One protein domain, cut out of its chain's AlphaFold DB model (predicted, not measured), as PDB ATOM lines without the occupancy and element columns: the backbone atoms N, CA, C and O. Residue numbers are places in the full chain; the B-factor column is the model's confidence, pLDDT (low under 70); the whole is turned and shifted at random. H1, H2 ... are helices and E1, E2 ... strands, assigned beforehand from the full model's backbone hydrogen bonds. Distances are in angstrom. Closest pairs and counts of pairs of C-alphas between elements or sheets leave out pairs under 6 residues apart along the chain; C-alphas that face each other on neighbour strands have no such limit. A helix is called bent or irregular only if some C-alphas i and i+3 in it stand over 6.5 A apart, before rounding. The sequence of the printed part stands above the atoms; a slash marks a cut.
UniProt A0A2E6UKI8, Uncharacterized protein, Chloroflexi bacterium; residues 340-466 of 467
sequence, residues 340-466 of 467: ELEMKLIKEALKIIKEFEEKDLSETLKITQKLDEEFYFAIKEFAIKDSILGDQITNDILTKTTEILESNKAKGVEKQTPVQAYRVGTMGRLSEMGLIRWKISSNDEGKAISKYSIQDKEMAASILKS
ATOM      1  N   GLU A 340      30.008  35.453   9.888       92.06
ATOM      2  CA  GLU A 340      29.269  34.187   9.763       92.06
ATOM      3  C   GLU A 340      28.622  34.027   8.381       92.06
ATOM      4  O   GLU A 340      28.773  32.984   7.737       92.06
ATOM      5  N   LEU A 341      27.948  35.073   7.895       94.94
ATOM      6  CA  LEU A 341      27.272  35.019   6.605       94.94
ATOM      7  C   LEU A 341      28.273  34.953   5.443       94.94
ATOM      8  O   LEU A 341      28.069  34.155   4.534       94.94
ATOM      9  N   GLU A 342      29.380  35.701   5.486       95.19
ATOM     10  CA  GLU A 342      30.461  35.591   4.489       95.19
ATOM     11  C   GLU A 342      31.002  34.157   4.415       95.19
ATOM     12  O   GLU A 342      31.122  33.578   3.334       95.19
ATOM     13  N   MET A 343      31.270  33.545   5.570       95.12
ATOM     14  CA  MET A 343      31.762  32.173   5.640       95.12
ATOM     15  C   MET A 343      30.730  31.173   5.106       95.12
ATOM     16  O   MET A 343      31.088  30.234   4.392       95.12
ATOM     17  N   LYS A 344      29.438  31.382   5.389       95.69
ATOM     18  CA  LYS A 344      28.353  30.577   4.813       95.69
ATOM     19  C   LYS A 344      28.351  30.674   3.284       95.69
ATOM     20  O   LYS A 344      28.325  29.640   2.622       95.69
ATOM     21  N   LEU A 345      28.455  31.882   2.726       97.00
ATOM     22  CA  LEU A 345      28.511  32.095   1.275       97.00
ATOM     23  C   LEU A 345      29.726  31.419   0.628       97.00
ATOM     24  O   LEU A 345      29.594  30.798  -0.425       97.00
ATOM     25  N   ILE A 346      30.892  31.471   1.275       96.44
ATOM     26  CA  ILE A 346      32.092  30.761   0.811       96.44
ATOM     27  C   ILE A 346      31.862  29.246   0.802       96.44
ATOM     28  O   ILE A 346      32.186  28.591  -0.190       96.44
ATOM     29  N   LYS A 347      31.286  28.675   1.871       96.50
ATOM     30  CA  LYS A 347      30.984  27.234   1.931       96.50
ATOM     31  C   LYS A 347      30.031  26.830   0.799       96.50
ATOM     32  O   LYS A 347      30.301  25.833   0.132       96.50
ATOM     33  N   GLU A 348      28.970  27.597   0.546       96.69
ATOM     34  CA  GLU A 348      28.046  27.309  -0.563       96.69
ATOM     35  C   GLU A 348      28.725  27.434  -1.932       96.69
ATOM     36  O   GLU A 348      28.593  26.536  -2.764       96.69
ATOM     37  N   ALA A 349      29.539  28.473  -2.148       96.50
ATOM     38  CA  ALA A 349      30.291  28.628  -3.390       96.50
ATOM     39  C   ALA A 349      31.194  27.418  -3.667       96.50
ATOM     40  O   ALA A 349      31.169  26.865  -4.765       96.50
ATOM     41  N   LEU A 350      31.951  26.959  -2.666       96.38
ATOM     42  CA  LEU A 350      32.841  25.805  -2.811       96.38
ATOM     43  C   LEU A 350      32.082  24.505  -3.098       96.38
ATOM     44  O   LEU A 350      32.544  23.715  -3.921       96.38
ATOM     45  N   LYS A 351      30.920  24.278  -2.466       95.12
ATOM     46  CA  LYS A 351      30.070  23.109  -2.761       95.12
ATOM     47  C   LYS A 351      29.619  23.110  -4.217       95.12
ATOM     48  O   LYS A 351      29.747  22.089  -4.887       95.12
ATOM     49  N   ILE A 352      29.133  24.252  -4.701       94.19
ATOM     50  CA  ILE A 352      28.619  24.393  -6.066       94.19
ATOM     51  C   ILE A 352      29.745  24.202  -7.083       94.19
ATOM     52  O   ILE A 352      29.584  23.448  -8.034       94.19
ATOM     53  N   ILE A 353      30.905  24.835  -6.877       93.25
ATOM     54  CA  ILE A 353      32.050  24.676  -7.788       93.25
ATOM     55  C   ILE A 353      32.473  23.208  -7.850       93.25
ATOM     56  O   ILE A 353      32.624  22.669  -8.942       93.25
ATOM     57  N   LYS A 354      32.582  22.544  -6.693       91.38
ATOM     58  CA  LYS A 354      32.919  21.122  -6.618       91.38
ATOM     59  C   LYS A 354      31.904  20.249  -7.362       91.38
ATOM     60  O   LYS A 354      32.296  19.380  -8.129       91.38
ATOM     61  N   GLU A 355      30.609  20.489  -7.162       89.56
ATOM     62  CA  GLU A 355      29.540  19.747  -7.839       89.56
ATOM     63  C   GLU A 355      29.613  19.899  -9.366       89.56
ATOM     64  O   GLU A 355      29.453  18.921 -10.097       89.56
ATOM     65  N   PHE A 356      29.860  21.116  -9.852       88.06
ATOM     66  CA  PHE A 356      29.962  21.396 -11.283       88.06
ATOM     67  C   PHE A 356      31.228  20.801 -11.912       88.06
ATOM     68  O   PHE A 356      31.158  20.324 -13.045       88.06
ATOM     69  N   GLU A 357      32.351  20.777 -11.186       84.31
ATOM     70  CA  GLU A 357      33.573  20.079 -11.611       84.31
ATOM     71  C   GLU A 357      33.367  18.559 -11.702       84.31
ATOM     72  O   GLU A 357      33.808  17.938 -12.664       84.31
ATOM     73  N   GLU A 358      32.694  17.951 -10.719       82.62
ATOM     74  CA  GLU A 358      32.488  16.496 -10.657       82.62
ATOM     75  C   GLU A 358      31.497  15.980 -11.708       82.62
ATOM     76  O   GLU A 358      31.635  14.856 -12.191       82.62
ATOM     77  N   LYS A 359      30.485  16.781 -12.056       75.56
ATOM     78  CA  LYS A 359      29.414  16.385 -12.984       75.56
ATOM     79  C   LYS A 359      29.679  16.760 -14.448       75.56
ATOM     80  O   LYS A 359      28.791  16.552 -15.271       75.56
ATOM     81  N   ASP A 360      30.846  17.332 -14.761       66.50
ATOM     82  CA  ASP A 360      31.202  17.874 -16.086       66.50
ATOM     83  C   ASP A 360      30.089  18.763 -16.683       66.50
ATOM     84  O   ASP A 360      29.760  18.736 -17.869       66.50
ATOM     85  N   LEU A 361      29.440  19.553 -15.819       63.97
ATOM     86  CA  LEU A 361      28.361  20.459 -16.207       63.97
ATOM     87  C   LEU A 361      28.990  21.741 -16.769       63.97
ATOM     88  O   LEU A 361      29.002  22.786 -16.124       63.97
ATOM     89  N   SER A 362      29.553  21.661 -17.976       54.34
ATOM     90  CA  SER A 362      30.405  22.706 -18.570       54.34
ATOM     91  C   SER A 362      29.680  24.002 -18.976       54.34
ATOM     92  O   SER A 362      30.309  24.940 -19.476       54.34
ATOM     93  N   GLU A 363      28.363  24.100 -18.782       64.25
ATOM     94  CA  GLU A 363      27.599  25.304 -19.106       64.25
ATOM     95  C   GLU A 363      27.776  26.376 -18.032       64.25
ATOM     96  O   GLU A 363      27.116  26.426 -16.996       64.25
ATOM     97  N   THR A 364      28.686  27.293 -18.312       63.75
ATOM     98  CA  THR A 364      29.142  28.299 -17.360       63.75
ATOM     99  C   THR A 364      28.071  29.345 -16.974       63.75
ATOM    100  O   THR A 364      28.148  29.948 -15.909       63.75
ATOM    101  N   LEU A 365      27.027  29.541 -17.785       66.44
ATOM    102  CA  LEU A 365      25.865  30.350 -17.378       66.44
ATOM    103  C   LEU A 365      25.090  29.695 -16.219       66.44
ATOM    104  O   LEU A 365      24.599  30.396 -15.333       66.44
ATOM    105  N   LYS A 366      25.046  28.355 -16.178       80.69
ATOM    106  CA  LYS A 366      24.339  27.597 -15.138       80.69
ATOM    107  C   LYS A 366      25.031  27.712 -13.781       80.69
ATOM    108  O   LYS A 366      24.340  27.859 -12.778       80.69
ATOM    109  N   ILE A 367      26.370  27.718 -13.729       87.50
ATOM    110  CA  ILE A 367      27.083  27.853 -12.444       87.50
ATOM    111  C   ILE A 367      26.871  29.237 -11.825       87.50
ATOM    112  O   ILE A 367      26.613  29.333 -10.629       87.50
ATOM    113  N   THR A 368      26.914  30.316 -12.616       88.62
ATOM    114  CA  THR A 368      26.686  31.673 -12.092       88.62
ATOM    115  C   THR A 368      25.259  31.868 -11.594       88.62
ATOM    116  O   THR A 368      25.079  32.455 -10.533       88.62
ATOM    117  N   GLN A 369      24.265  31.330 -12.309       89.19
ATOM    118  CA  GLN A 369      22.864  31.368 -11.877       89.19
ATOM    119  C   GLN A 369      22.663  30.571 -10.588       89.19
ATOM    120  O   GLN A 369      22.073  31.080  -9.641       89.19
ATOM    121  N   LYS A 370      23.236  29.363 -10.509       92.44
ATOM    122  CA  LYS A 370      23.163  28.531  -9.305       92.44
ATOM    123  C   LYS A 370      23.829  29.194  -8.099       92.44
ATOM    124  O   LYS A 370      23.281  29.150  -7.004       92.44
ATOM    125  N   LEU A 371      24.982  29.839  -8.294       94.69
ATOM    126  CA  LEU A 371      25.645  30.624  -7.251       94.69
ATOM    127  C   LEU A 371      24.764  31.785  -6.773       94.69
ATOM    128  O   LEU A 371      24.616  31.965  -5.569       94.69
ATOM    129  N   ASP A 372      24.175  32.556  -7.693       94.88
ATOM    130  CA  ASP A 372      23.294  33.676  -7.342       94.88
ATOM    131  C   ASP A 372      22.052  33.192  -6.558       94.88
ATOM    132  O   ASP A 372      21.667  33.818  -5.569       94.88
ATOM    133  N   GLU A 373      21.449  32.066  -6.956       95.50
ATOM    134  CA  GLU A 373      20.307  31.446  -6.266       95.50
ATOM    135  C   GLU A 373      20.663  30.998  -4.844       95.50
ATOM    136  O   GLU A 373      19.994  31.381  -3.884       95.50
ATOM    137  N   GLU A 374      21.736  30.221  -4.683       96.88
ATOM    138  CA  GLU A 374      22.152  29.715  -3.370       96.88
ATOM    139  C   GLU A 374      22.617  30.842  -2.445       96.88
ATOM    140  O   GLU A 374      22.321  30.829  -1.251       96.88
ATOM    141  N   PHE A 375      23.262  31.880  -2.988       97.56
ATOM    142  CA  PHE A 375      23.601  33.074  -2.216       97.56
ATOM    143  C   PHE A 375      22.335  33.782  -1.730       97.56
ATOM    144  O   PHE A 375      22.246  34.135  -0.554       97.56
ATOM    145  N   TYR A 376      21.334  33.957  -2.600       97.50
ATOM    146  CA  TYR A 376      20.056  34.554  -2.219       97.50
ATOM    147  C   TYR A 376      19.386  33.767  -1.084       97.50
ATOM    148  O   TYR A 376      18.967  34.365  -0.090       97.50
ATOM    149  N   PHE A 377      19.318  32.435  -1.189       97.12
ATOM    150  CA  PHE A 377      18.731  31.593  -0.143       97.12
ATOM    151  C   PHE A 377      19.530  31.641   1.157       97.12
ATOM    152  O   PHE A 377      18.940  31.840   2.220       97.12
ATOM    153  N   ALA A 378      20.858  31.542   1.092       96.75
ATOM    154  CA  ALA A 378      21.714  31.599   2.270       96.75
ATOM    155  C   ALA A 378      21.561  32.924   3.036       96.75
ATOM    156  O   ALA A 378      21.459  32.893   4.266       96.75
ATOM    157  N   ILE A 379      21.495  34.051   2.312       96.88
ATOM    158  CA  ILE A 379      21.256  35.395   2.862       96.88
ATOM    159  C   ILE A 379      19.848  35.496   3.448       96.88
ATOM    160  O   ILE A 379      19.685  35.995   4.558       96.88
ATOM    161  N   LYS A 380      18.830  34.987   2.745       96.25
ATOM    162  CA  LYS A 380      17.442  34.989   3.224       96.25
ATOM    163  C   LYS A 380      17.275  34.195   4.514       96.25
ATOM    164  O   LYS A 380      16.641  34.672   5.448       96.25
ATOM    165  N   GLU A 381      17.852  33.002   4.589       95.75
ATOM    166  CA  GLU A 381      17.827  32.193   5.806       95.75
ATOM    167  C   GLU A 381      18.520  32.878   6.982       95.75
ATOM    168  O   GLU A 381      18.043  32.776   8.109       95.75
ATOM    169  N   PHE A 382      19.648  33.549   6.730       94.94
ATOM    170  CA  PHE A 382      20.349  34.306   7.762       94.94
ATOM    171  C   PHE A 382      19.487  35.474   8.249       94.94
ATOM    172  O   PHE A 382      19.279  35.615   9.448       94.94
ATOM    173  N   ALA A 383      18.898  36.236   7.325       94.31
ATOM    174  CA  ALA A 383      18.031  37.363   7.650       94.31
ATOM    175  C   ALA A 383      16.798  36.965   8.481       94.31
ATOM    176  O   ALA A 383      16.357  37.732   9.322       94.31
ATOM    177  N   ILE A 384      16.248  35.763   8.272       93.12
ATOM    178  CA  ILE A 384      15.125  35.246   9.075       93.12
ATOM    179  C   ILE A 384      15.567  34.879  10.499       93.12
ATOM    180  O   ILE A 384      14.781  34.990  11.437       93.12
ATOM    181  N   LYS A 385      16.799  34.383  10.658       91.25
ATOM    182  CA  LYS A 385      17.330  33.922  11.948       91.25
ATOM    183  C   LYS A 385      17.852  35.064  12.815       91.25
ATOM    184  O   LYS A 385      17.754  34.976  14.036       91.25
ATOM    185  N   ASP A 386      18.422  36.092  12.199       86.06
ATOM    186  CA  ASP A 386      19.056  37.205  12.896       86.06
ATOM    187  C   ASP A 386      18.037  38.304  13.223       86.06
ATOM    188  O   ASP A 386      17.578  39.039  12.349       86.06
ATOM    189  N   SER A 387      17.687  38.433  14.503       76.19
ATOM    190  CA  SER A 387      16.711  39.423  14.969       76.19
ATOM    191  C   SER A 387      17.231  40.863  14.988       76.19
ATOM    192  O   SER A 387      16.440  41.775  15.208       76.19
ATOM    193  N   ILE A 388      18.542  41.080  14.830       82.44
ATOM    194  CA  ILE A 388      19.175  42.402  14.932       82.44
ATOM    195  C   ILE A 388      19.399  42.975  13.531       82.44
ATOM    196  O   ILE A 388      18.996  44.101  13.245       82.44
ATOM    197  N   LEU A 389      20.016  42.194  12.644       87.44
ATOM    198  CA  LEU A 389      20.400  42.633  11.300       87.44
ATOM    199  C   LEU A 389      19.452  42.137  10.203       87.44
ATOM    200  O   LEU A 389      19.551  42.596   9.062       87.44
ATOM    201  N   GLY A 390      18.515  41.242  10.524       89.94
ATOM    202  CA  GLY A 390      17.613  40.614   9.558       89.94
ATOM    203  C   GLY A 390      16.804  41.594   8.713       89.94
ATOM    204  O   GLY A 390      16.771  41.474   7.483       89.94
ATOM    205  N   ASP A 391      16.224  42.621   9.335       90.00
ATOM    206  CA  ASP A 391      15.456  43.654   8.628       90.00
ATOM    207  C   ASP A 391      16.345  44.495   7.708       90.00
ATOM    208  O   ASP A 391      15.976  44.797   6.568       90.00
ATOM    209  N   GLN A 392      17.548  44.848   8.173       89.94
ATOM    210  CA  GLN A 392      18.496  45.615   7.372       89.94
ATOM    211  C   GLN A 392      18.972  44.801   6.165       89.94
ATOM    212  O   GLN A 392      18.952  45.308   5.048       89.94
ATOM    213  N   ILE A 393      19.324  43.526   6.351       93.75
ATOM    214  CA  ILE A 393      19.705  42.611   5.265       93.75
ATOM    215  C   ILE A 393      18.553  42.435   4.273       93.75
ATOM    216  O   ILE A 393      18.763  42.479   3.056       93.75
ATOM    217  N   THR A 394      17.327  42.279   4.773       94.19
ATOM    218  CA  THR A 394      16.137  42.146   3.931       94.19
ATOM    219  C   THR A 394      15.967  43.372   3.044       94.19
ATOM    220  O   THR A 394      15.877  43.237   1.825       94.19
ATOM    221  N   ASN A 395      16.021  44.569   3.622       92.19
ATOM    222  CA  ASN A 395      15.827  45.811   2.880       92.19
ATOM    223  C   ASN A 395      17.004  46.147   1.952       92.19
ATOM    224  O   ASN A 395      16.797  46.533   0.799       92.19
ATOM    225  N   ASP A 396      18.243  45.997   2.420       91.56
ATOM    226  CA  ASP A 396      19.425  46.429   1.674       91.56
ATOM    227  C   ASP A 396      19.901  45.428   0.625       91.56
ATOM    228  O   ASP A 396      20.559  45.840  -0.336       91.56
ATOM    229  N   ILE A 397      19.562  44.146   0.775       95.06
ATOM    230  CA  ILE A 397      20.008  43.084  -0.128       95.06
ATOM    231  C   ILE A 397      18.822  42.419  -0.823       95.06
ATOM    232  O   ILE A 397      18.761  42.452  -2.053       95.06
ATOM    233  N   LEU A 398      17.892  41.814  -0.079       96.44
ATOM    234  CA  LEU A 398      16.870  40.932  -0.659       96.44
ATOM    235  C   LEU A 398      15.820  41.707  -1.463       96.44
ATOM    236  O   LEU A 398      15.612  41.397  -2.635       96.44
ATOM    237  N   THR A 399      15.215  42.741  -0.875       95.81
ATOM    238  CA  THR A 399      14.196  43.583  -1.523       95.81
ATOM    239  C   THR A 399      14.766  44.256  -2.767       95.81
ATOM    240  O   THR A 399      14.236  44.074  -3.862       95.81
ATOM    241  N   LYS A 400      15.924  44.920  -2.643       95.50
ATOM    242  CA  LYS A 400      16.613  45.547  -3.787       95.50
ATOM    243  C   LYS A 400      16.994  44.539  -4.874       95.50
ATOM    244  O   LYS A 400      16.961  44.875  -6.055       95.50
ATOM    245  N   THR A 401      17.363  43.310  -4.505       95.31
ATOM    246  CA  THR A 401      17.634  42.246  -5.485       95.31
ATOM    247  C   THR A 401      16.379  41.903  -6.278       95.31
ATOM    248  O   THR A 401      16.438  41.895  -7.505       95.31
ATOM    249  N   THR A 402      15.245  41.688  -5.609       94.50
ATOM    250  CA  THR A 402      13.963  41.406  -6.269       94.50
ATOM    251  C   THR A 402      13.541  42.551  -7.192       94.50
ATOM    252  O   THR A 402      13.275  42.316  -8.369       94.50
ATOM    253  N   GLU A 403      13.577  43.795  -6.707       94.12
ATOM    254  CA  GLU A 403      13.218  44.989  -7.487       94.12
ATOM    255  C   GLU A 403      14.079  45.144  -8.751       94.12
ATOM    256  O   GLU A 403      13.577  45.461  -9.834       94.12
ATOM    257  N   ILE A 404      15.391  44.908  -8.641       93.19
ATOM    258  CA  ILE A 404      16.303  44.986  -9.788       93.19
ATOM    259  C   ILE A 404      16.027  43.855 -10.779       93.19
ATOM    260  O   ILE A 404      15.997  44.116 -11.979       93.19
ATOM    261  N   LEU A 405      15.774  42.626 -10.318       91.06
ATOM    262  CA  LEU A 405      15.432  41.508 -11.206       91.06
ATOM    263  C   LEU A 405      14.136  41.771 -11.986       91.06
ATOM    264  O   LEU A 405      14.080  41.503 -13.186       91.06
ATOM    265  N   GLU A 406      13.109  42.320 -11.336       90.56
ATOM    266  CA  GLU A 406      11.855  42.717 -11.989       90.56
ATOM    267  C   GLU A 406      12.078  43.840 -13.009       90.56
ATOM    268  O   GLU A 406      11.624  43.758 -14.152       90.56
ATOM    269  N   SER A 407      12.849  44.860 -12.630       89.06
ATOM    270  CA  SER A 407      13.212  45.977 -13.507       89.06
ATOM    271  C   SER A 407      14.013  45.518 -14.732       89.06
ATOM    272  O   SER A 407      13.735  45.968 -15.846       89.06
ATOM    273  N   ASN A 408      14.958  44.589 -14.555       89.62
ATOM    274  CA  ASN A 408      15.759  44.029 -15.643       89.62
ATOM    275  C   ASN A 408      14.879  43.271 -16.649       89.62
ATOM    276  O   ASN A 408      15.030  43.462 -17.856       89.62
ATOM    277  N   LYS A 409      13.907  42.479 -16.163       87.50
ATOM    278  CA  LYS A 409      12.916  41.791 -17.013       87.50
ATOM    279  C   LYS A 409      12.043  42.774 -17.796       87.50
ATOM    280  O   LYS A 409      11.752  42.529 -18.961       87.50
ATOM    281  N   ALA A 410      11.638  43.879 -17.170       83.62
ATOM    282  CA  ALA A 410      10.741  44.859 -17.780       83.62
ATOM    283  C   ALA A 410      11.433  45.788 -18.794       83.62
ATOM    284  O   ALA A 410      10.819  46.183 -19.781       83.62
ATOM    285  N   LYS A 411      12.690  46.178 -18.542       79.81
ATOM    286  CA  LYS A 411      13.393  47.220 -19.316       79.81
ATOM    287  C   LYS A 411      14.436  46.681 -20.292       79.81
ATOM    288  O   LYS A 411      14.998  47.472 -21.043       79.81
ATOM    289  N   GLY A 412      14.738  45.382 -20.256       73.75
ATOM    290  CA  GLY A 412      15.793  44.781 -21.079       73.75
ATOM    291  C   GLY A 412      17.202  45.311 -20.768       73.75
ATOM    292  O   GLY A 412      18.110  45.142 -21.576       73.75
ATOM    293  N   VAL A 413      17.388  45.973 -19.620       74.12
ATOM    294  CA  VAL A 413      18.687  46.466 -19.138       74.12
ATOM    295  C   VAL A 413      19.152  45.546 -18.024       74.12
ATOM    296  O   VAL A 413      18.439  45.375 -17.043       74.12
ATOM    297  N   GLU A 414      20.351  44.986 -18.141       81.19
ATOM    298  CA  GLU A 414      20.909  44.074 -17.144       81.19
ATOM    299  C   GLU A 414      21.701  44.855 -16.084       81.19
ATOM    300  O   GLU A 414      22.886  45.153 -16.245       81.19
ATOM    301  N   LYS A 415      21.031  45.254 -14.996       88.12
ATOM    302  CA  LYS A 415      21.701  45.829 -13.820       88.12
ATOM    303  C   LYS A 415      22.097  44.730 -12.840       88.12
ATOM    304  O   LYS A 415      21.295  43.849 -12.544       88.12
ATOM    305  N   GLN A 416      23.301  44.834 -12.282       90.75
ATOM    306  CA  GLN A 416      23.770  43.933 -11.231       90.75
ATOM    307  C   GLN A 416      22.922  44.083  -9.956       90.75
ATOM    308  O   GLN A 416      22.694  45.199  -9.485       90.75
ATOM    309  N   THR A 417      22.489  42.961  -9.379       94.81
ATOM    310  CA  THR A 417      21.781  42.925  -8.089       94.81
ATOM    311  C   THR A 417      22.753  42.948  -6.899       94.81
ATOM    312  O   THR A 417      23.918  42.569  -7.045       94.81
ATOM    313  N   PRO A 418      22.310  43.330  -5.684       95.56
ATOM    314  CA  PRO A 418      23.110  43.185  -4.469       95.56
ATOM    315  C   PRO A 418      23.662  41.770  -4.255       95.56
ATOM    316  O   PRO A 418      24.847  41.627  -3.964       95.56
ATOM    317  N   VAL A 419      22.848  40.725  -4.453       96.12
ATOM    318  CA  VAL A 419      23.308  39.327  -4.335       96.12
ATOM    319  C   VAL A 419      24.412  39.015  -5.346       96.12
ATOM    320  O   VAL A 419      25.454  38.479  -4.970       96.12
ATOM    321  N   GLN A 420      24.247  39.434  -6.603       93.81
ATOM    322  CA  GLN A 420      25.282  39.279  -7.627       93.81
ATOM    323  C   GLN A 420      26.566  40.030  -7.272       93.81
ATOM    324  O   GLN A 420      27.662  39.530  -7.522       93.81
ATOM    325  N   ALA A 421      26.454  41.222  -6.683       93.81
ATOM    326  CA  ALA A 421      27.605  41.994  -6.235       93.81
ATOM    327  C   ALA A 421      28.360  41.280  -5.097       93.81
ATOM    328  O   ALA A 421      29.589  41.215  -5.135       93.81
ATOM    329  N   TYR A 422      27.648  40.682  -4.132       95.50
ATOM    330  CA  TYR A 422      28.267  39.855  -3.089       95.50
ATOM    331  C   TYR A 422      28.911  38.592  -3.652       95.50
ATOM    332  O   TYR A 422      30.034  38.270  -3.260       95.50
ATOM    333  N   ARG A 423      28.273  37.919  -4.618       94.25
ATOM    334  CA  ARG A 423      28.892  36.797  -5.332       94.25
ATOM    335  C   ARG A 423      30.195  37.231  -5.990       94.25
ATOM    336  O   ARG A 423      31.227  36.631  -5.724       94.25
ATOM    337  N   VAL A 424      30.183  38.282  -6.811       91.50
ATOM    338  CA  VAL A 424      31.397  38.774  -7.488       91.50
ATOM    339  C   VAL A 424      32.495  39.136  -6.485       91.50
ATOM    340  O   VAL A 424      33.640  38.742  -6.688       91.50
ATOM    341  N   GLY A 425      32.157  39.832  -5.394       92.38
ATOM    342  CA  GLY A 425      33.112  40.172  -4.337       92.38
ATOM    343  C   GLY A 425      33.717  38.934  -3.670       92.38
ATOM    344  O   GLY A 425      34.936  38.832  -3.566       92.38
ATOM    345  N   THR A 426      32.879  37.965  -3.296       94.69
ATOM    346  CA  THR A 426      33.308  36.704  -2.666       94.69
ATOM    347  C   THR A 426      34.230  35.920  -3.595       94.69
ATOM    348  O   THR A 426      35.330  35.543  -3.202       94.69
ATOM    349  N   MET A 427      33.832  35.736  -4.856       92.75
ATOM    350  CA  MET A 427      34.639  35.018  -5.847       92.75
ATOM    351  C   MET A 427      35.968  35.731  -6.129       92.75
ATOM    352  O   MET A 427      36.999  35.075  -6.267       92.75
ATOM    353  N   GLY A 428      35.968  37.068  -6.147       91.81
ATOM    354  CA  GLY A 428      37.186  37.870  -6.234       91.81
ATOM    355  C   GLY A 428      38.149  37.587  -5.080       91.81
ATOM    356  O   GLY A 428      39.312  37.268  -5.322       91.81
ATOM    357  N   ARG A 429      37.668  37.619  -3.834       93.44
ATOM    358  CA  ARG A 429      38.490  37.324  -2.647       93.44
ATOM    359  C   ARG A 429      39.023  35.890  -2.656       93.44
ATOM    360  O   ARG A 429      40.205  35.672  -2.413       93.44
ATOM    361  N   LEU A 430      38.181  34.906  -2.983       94.25
ATOM    362  CA  LEU A 430      38.599  33.501  -3.050       94.25
ATOM    363  C   LEU A 430      39.657  33.253  -4.132       94.25
ATOM    364  O   LEU A 430      40.558  32.440  -3.929       94.25
ATOM    365  N   SER A 431      39.547  33.949  -5.266       92.94
ATOM    366  CA  SER A 431      40.528  33.867  -6.348       92.94
ATOM    367  C   SER A 431      41.850  34.532  -5.972       92.94
ATOM    368  O   SER A 431      42.904  33.983  -6.266       92.94
ATOM    369  N   GLU A 432      41.813  35.687  -5.305       92.69
ATOM    370  CA  GLU A 432      43.016  36.384  -4.827       92.69
ATOM    371  C   GLU A 432      43.765  35.559  -3.769       92.69
ATOM    372  O   GLU A 432      44.988  35.463  -3.800       92.69
ATOM    373  N   MET A 433      43.032  34.882  -2.881       93.25
ATOM    374  CA  MET A 433      43.602  33.922  -1.931       93.25
ATOM    375  C   MET A 433      44.004  32.587  -2.587       93.25
ATOM    376  O   MET A 433      44.426  31.670  -1.891       93.25
ATOM    377  N   GLY A 434      43.855  32.418  -3.904       92.25
ATOM    378  CA  GLY A 434      44.237  31.193  -4.612       92.25
ATOM    379  C   GLY A 434      43.477  29.934  -4.177       92.25
ATOM    380  O   GLY A 434      43.955  28.825  -4.417       92.25
ATOM    381  N   LEU A 435      42.316  30.080  -3.526       94.06
ATOM    382  CA  LEU A 435      41.464  28.950  -3.137       94.06
ATOM    383  C   LEU A 435      40.727  28.388  -4.357       94.06
ATOM    384  O   LEU A 435      40.570  27.175  -4.514       94.06
ATOM    385  N   ILE A 436      40.306  29.292  -5.238       93.88
ATOM    386  CA  ILE A 436      39.681  28.976  -6.517       93.88
ATOM    387  C   ILE A 436      40.471  29.623  -7.648       93.88
ATOM    388  O   ILE A 436      41.127  30.644  -7.464       93.88
ATOM    389  N   ARG A 437      40.319  29.076  -8.844       91.44
ATOM    390  CA  ARG A 437      40.709  29.720 -10.090       91.44
ATOM    391  C   ARG A 437      39.463  30.260 -10.774       91.44
ATOM    392  O   ARG A 437      38.553  29.493 -11.091       91.44
ATOM    393  N   TRP A 438      39.445  31.565 -11.018       90.44
ATOM    394  CA  TRP A 438      38.431  32.248 -11.816       90.44
ATOM    395  C   TRP A 438      39.007  32.543 -13.203       90.44
ATOM    396  O   TRP A 438      40.135  33.004 -13.300       90.44
ATOM    397  N   LYS A 439      38.256  32.248 -14.268       86.69
ATOM    398  CA  LYS A 439      38.563  32.661 -15.645       86.69
ATOM    399  C   LYS A 439      37.372  33.370 -16.265       86.69
ATOM    400  O   LYS A 439      36.246  32.882 -16.134       86.69
ATOM    401  N   ILE A 440      37.605  34.473 -16.966       82.94
ATOM    402  CA  ILE A 440      36.556  35.177 -17.710       82.94
ATOM    403  C   ILE A 440      36.776  34.948 -19.206       82.94
ATOM    404  O   ILE A 440      37.799  35.323 -19.765       82.94
ATOM    405  N   SER A 441      35.804  34.326 -19.869       79.62
ATOM    406  CA  SER A 441      35.815  34.069 -21.317       79.62
ATOM    407  C   SER A 441      34.600  34.697 -21.986       79.62
ATOM    408  O   SER A 441      33.556  34.801 -21.352       79.62
ATOM    409  N   SER A 442      34.683  35.045 -23.266       75.06
ATOM    410  CA  SER A 442      33.501  35.436 -24.045       75.06
ATOM    411  C   SER A 442      32.784  34.202 -24.600       75.06
ATOM    412  O   SER A 442      33.453  33.257 -25.020       75.06
ATOM    413  N   ASN A 443      31.447  34.184 -24.617       71.31
ATOM    414  CA  ASN A 443      30.721  33.257 -25.497       71.31
ATOM    415  C   ASN A 443      30.741  33.728 -26.954       71.31
ATOM    416  O   ASN A 443      31.209  34.822 -27.269       71.31
ATOM    417  N   ASP A 444      30.137  32.909 -27.814       69.19
ATOM    418  CA  ASP A 444      29.904  33.169 -29.235       69.19
ATOM    419  C   ASP A 444      29.104  34.465 -29.498       69.19
ATOM    420  O   ASP A 444      29.197  35.038 -30.579       69.19
ATOM    421  N   GLU A 445      28.361  34.974 -28.505       69.12
ATOM    422  CA  GLU A 445      27.652  36.267 -28.556       69.12
ATOM    423  C   GLU A 445      28.503  37.455 -28.056       69.12
ATOM    424  O   GLU A 445      28.005  38.576 -27.952       69.12
ATOM    425  N   GLY A 446      29.769  37.233 -27.690       65.38
ATOM    426  CA  GLY A 446      30.662  38.257 -27.137       65.38
ATOM    427  C   GLY A 446      30.367  38.660 -25.685       65.38
ATOM    428  O   GLY A 446      30.976  39.604 -25.179       65.38
ATOM    429  N   LYS A 447      29.458  37.967 -24.987       72.25
ATOM    430  CA  LYS A 447      29.155  38.202 -23.567       72.25
ATOM    431  C   LYS A 447      30.195  37.534 -22.678       72.25
ATOM    432  O   LYS A 447      30.550  36.376 -22.887       72.25
ATOM    433  N   ALA A 448      30.639  38.256 -21.652       73.19
ATOM    434  CA  ALA A 448      31.577  37.746 -20.662       73.19
ATOM    435  C   ALA A 448      30.929  36.669 -19.778       73.19
ATOM    436  O   ALA A 448      29.827  36.836 -19.261       73.19
ATOM    437  N   ILE A 449      31.655  35.579 -19.562       79.62
ATOM    438  CA  ILE A 449      31.223  34.398 -18.830       79.62
ATOM    439  C   ILE A 449      32.319  33.999 -17.838       79.62
ATOM    440  O   ILE A 449      33.489  33.902 -18.195       79.62
ATOM    441  N   SER A 450      31.929  33.732 -16.589       85.12
ATOM    442  CA  SER A 450      32.841  33.391 -15.490       85.12
ATOM    443  C   SER A 450      32.926  31.889 -15.214       85.12
ATOM    444  O   SER A 450      31.973  31.318 -14.691       85.12
ATOM    445  N   LYS A 451      34.075  31.265 -15.486       86.94
ATOM    446  CA  LYS A 451      34.388  29.872 -15.128       86.94
ATOM    447  C   LYS A 451      35.115  29.814 -13.790       86.94
ATOM    448  O   LYS A 451      36.016  30.615 -13.552       86.94
ATOM    449  N   TYR A 452      34.763  28.842 -12.955       90.50
ATOM    450  CA  TYR A 452      35.375  28.633 -11.645       90.50
ATOM    451  C   TYR A 452      35.848  27.192 -11.493       90.50
ATOM    452  O   TYR A 452      35.194  26.279 -11.985       90.50
ATOM    453  N   SER A 453      36.972  27.009 -10.804       91.94
ATOM    454  CA  SER A 453      37.515  25.694 -10.442       91.94
ATOM    455  C   SER A 453      38.217  25.751  -9.087       91.94
ATOM    456  O   SER A 453      38.703  26.816  -8.705       91.94
ATOM    457  N   ILE A 454      38.268  24.646  -8.342       94.38
ATOM    458  CA  ILE A 454      38.974  24.584  -7.055       94.38
ATOM    459  C   ILE A 454      40.474  24.447  -7.315       94.38
ATOM    460  O   ILE A 454      40.928  23.492  -7.947       94.38
ATOM    461  N   GLN A 455      41.252  25.394  -6.788       93.62
ATOM    462  CA  GLN A 455      42.706  25.406  -6.928       93.62
ATOM    463  C   GLN A 455      43.390  24.742  -5.728       93.62
ATOM    464  O   GLN A 455      44.228  23.862  -5.918       93.62
ATOM    465  N   ASP A 456      42.987  25.090  -4.505       93.94
ATOM    466  CA  ASP A 456      43.483  24.458  -3.279       93.94
ATOM    467  C   ASP A 456      42.433  23.490  -2.712       93.94
ATOM    468  O   ASP A 456      41.532  23.856  -1.952       93.94
ATOM    469  N   LYS A 457      42.535  22.222  -3.129       93.75
ATOM    470  CA  LYS A 457      41.582  21.164  -2.757       93.75
ATOM    471  C   LYS A 457      41.641  20.805  -1.275       93.75
ATOM    472  O   LYS A 457      40.610  20.450  -0.703       93.75
ATOM    473  N   GLU A 458      42.820  20.873  -0.662       93.69
ATOM    474  CA  GLU A 458      42.999  20.524   0.746       93.69
ATOM    475  C   GLU A 458      42.348  21.581   1.639       93.69
ATOM    476  O   GLU A 458      41.516  21.250   2.491       93.69
ATOM    477  N   MET A 459      42.642  22.859   1.383       94.31
ATOM    478  CA  MET A 459      42.039  23.965   2.118       94.31
ATOM    479  C   MET A 459      40.526  24.032   1.890       94.31
ATOM    480  O   MET A 459      39.769  24.171   2.852       94.31
ATOM    481  N   ALA A 460      40.056  23.851   0.651       94.31
ATOM    482  CA  ALA A 460      38.623  23.811   0.359       94.31
ATOM    483  C   ALA A 460      37.918  22.675   1.123       94.31
ATOM    484  O   ALA A 460      36.858  22.886   1.714       94.31
ATOM    485  N   ALA A 461      38.518  21.481   1.182       93.38
ATOM    486  CA  ALA A 461      37.974  20.368   1.957       93.38
ATOM    487  C   ALA A 461      37.978  20.646   3.470       93.38
ATOM    488  O   ALA A 461      37.042  20.243   4.161       93.38
ATOM    489  N   SER A 462      39.002  21.330   3.987       93.50
ATOM    490  CA  SER A 462      39.078  21.763   5.387       93.50
ATOM    491  C   SER A 462      37.953  22.744   5.737       93.50
ATOM    492  O   SER A 462      37.226  22.537   6.709       93.50
ATOM    493  N   ILE A 463      37.727  23.744   4.881       93.31
ATOM    494  CA  ILE A 463      36.646  24.730   5.018       93.31
ATOM    495  C   ILE A 463      35.262  24.072   4.987       93.31
ATOM    496  O   ILE A 463      34.384  24.428   5.769       93.31
ATOM    497  N   LEU A 464      35.048  23.100   4.101       92.25
ATOM    498  CA  LEU A 464      33.765  22.396   4.008       92.25
ATOM    499  C   LEU A 464      33.493  21.478   5.209       92.25
ATOM    500  O   LEU A 464      32.338  21.150   5.471       92.25
ATOM    501  N   LYS A 465      34.539  21.053   5.930       89.06
ATOM    502  CA  LYS A 465      34.437  20.223   7.141       89.06
ATOM    503  C   LYS A 465      34.350  21.040   8.429       89.06
ATOM    504  O   LYS A 465      33.944  20.488   9.453       89.06
ATOM    505  N   SER A 466      34.762  22.307   8.413       81.25
ATOM    506  CA  SER A 466      34.661  23.165   9.589       81.25
ATOM    507  C   SER A 466      33.189  23.414   9.919       81.25
ATOM    508  O   SER A 466      32.355  23.571   9.018       81.25
TER     509      SER A 466
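What this domain is: This is residues 340 to 466 of the 467 residues of an uncharacterized protein of Chloroflexi bacterium (UniProt A0A2E6UKI8). A two-stranded hairpin, E1 and E2, lies on one side of the domain, and H4 bridges from it to the long helix H3 on the other side, crossing H2 on its way. H1 and H2 form a helical hairpin, with E2 packed on parts of both; H2 and H3 open as a V from their tight link, and the short H5 packs on H1. The 127 printed residues hold five named helices and two named strands, in the order H1 H2 H3 H4 E1 E2 H5, and the class is mostly helix. The sheet, E1 - E2, is antiparallel. The whole is compact, with a radius of gyration of the C-alphas of 15.3 A and spans of 41 by 37 by 25 A.

How they stand to each other: E1, residues 436 to 442, and E2, residues 448 to 454, are a hairpin of antiparallel neighbours at 157 degrees; N 439 and O 451 are within hydrogen-bond range at 2.9 A, N 449 and O 441 at 2.7 A. The closest C-alphas of E2 and H1, residues 340 to 358, are those of Ser 453 and Ile 353, 6.2 A apart. H2, residues 364 to 385, comes closest to E2 at the C-alphas of Thr 364 and Lys 451, 5.9 A. H1 and H2, a helical hairpin, touch at a shallow tilt of 30 degrees, opposite ways, closest at the C-alphas of Leu 345 and Phe 375, 6.1 A. H4, residues 418 to 432, touches H2 with residues 419 to 423 alone, at a steep tilt of 69 degrees, only just short of about perpendicular; the C-alphas of Gln 420 and Asp 372 are closest, 6.0 A. H3, residues 390 to 411, touches H4 about perpendicular, at 76 degrees, closest at the C-alphas of Ile 397 and Pro 418, 5.3 A. H5, residues 457 to 465, touches H1 at a steep tilt of 53 degrees, closest at the C-alphas of Leu 464 and Lys 347, 6.0 A. H3 and E1 are apart. Every O i to N i+4 pair is within hydrogen-bond range in H1, H4 and H5; in H2 it is 17 of 18 and in H3 16 of 18.

Where its parts are: E1 is 19.7 A long and E2 20.3 A. H1 begins at C-alpha 340 (29.269, 34.187, 9.763) and is 27.2 A long; H2 is 32.1 A, H3 29.9 A, H4 21.0 A. H3 is irregular, but only just: C-alphas 396 and 399 are 6.8 A apart. H5, 12.2 A, ends at C-alpha 465 (34.437, 20.223, 7.141).

The domain as a whole: The C-alphas farthest apart are those of Ser 387 and Asp 444, 46.6 A. The printed part has no cut and no long link. The pLDDT is under 70 at residues 360 to 365 and 444 to 446.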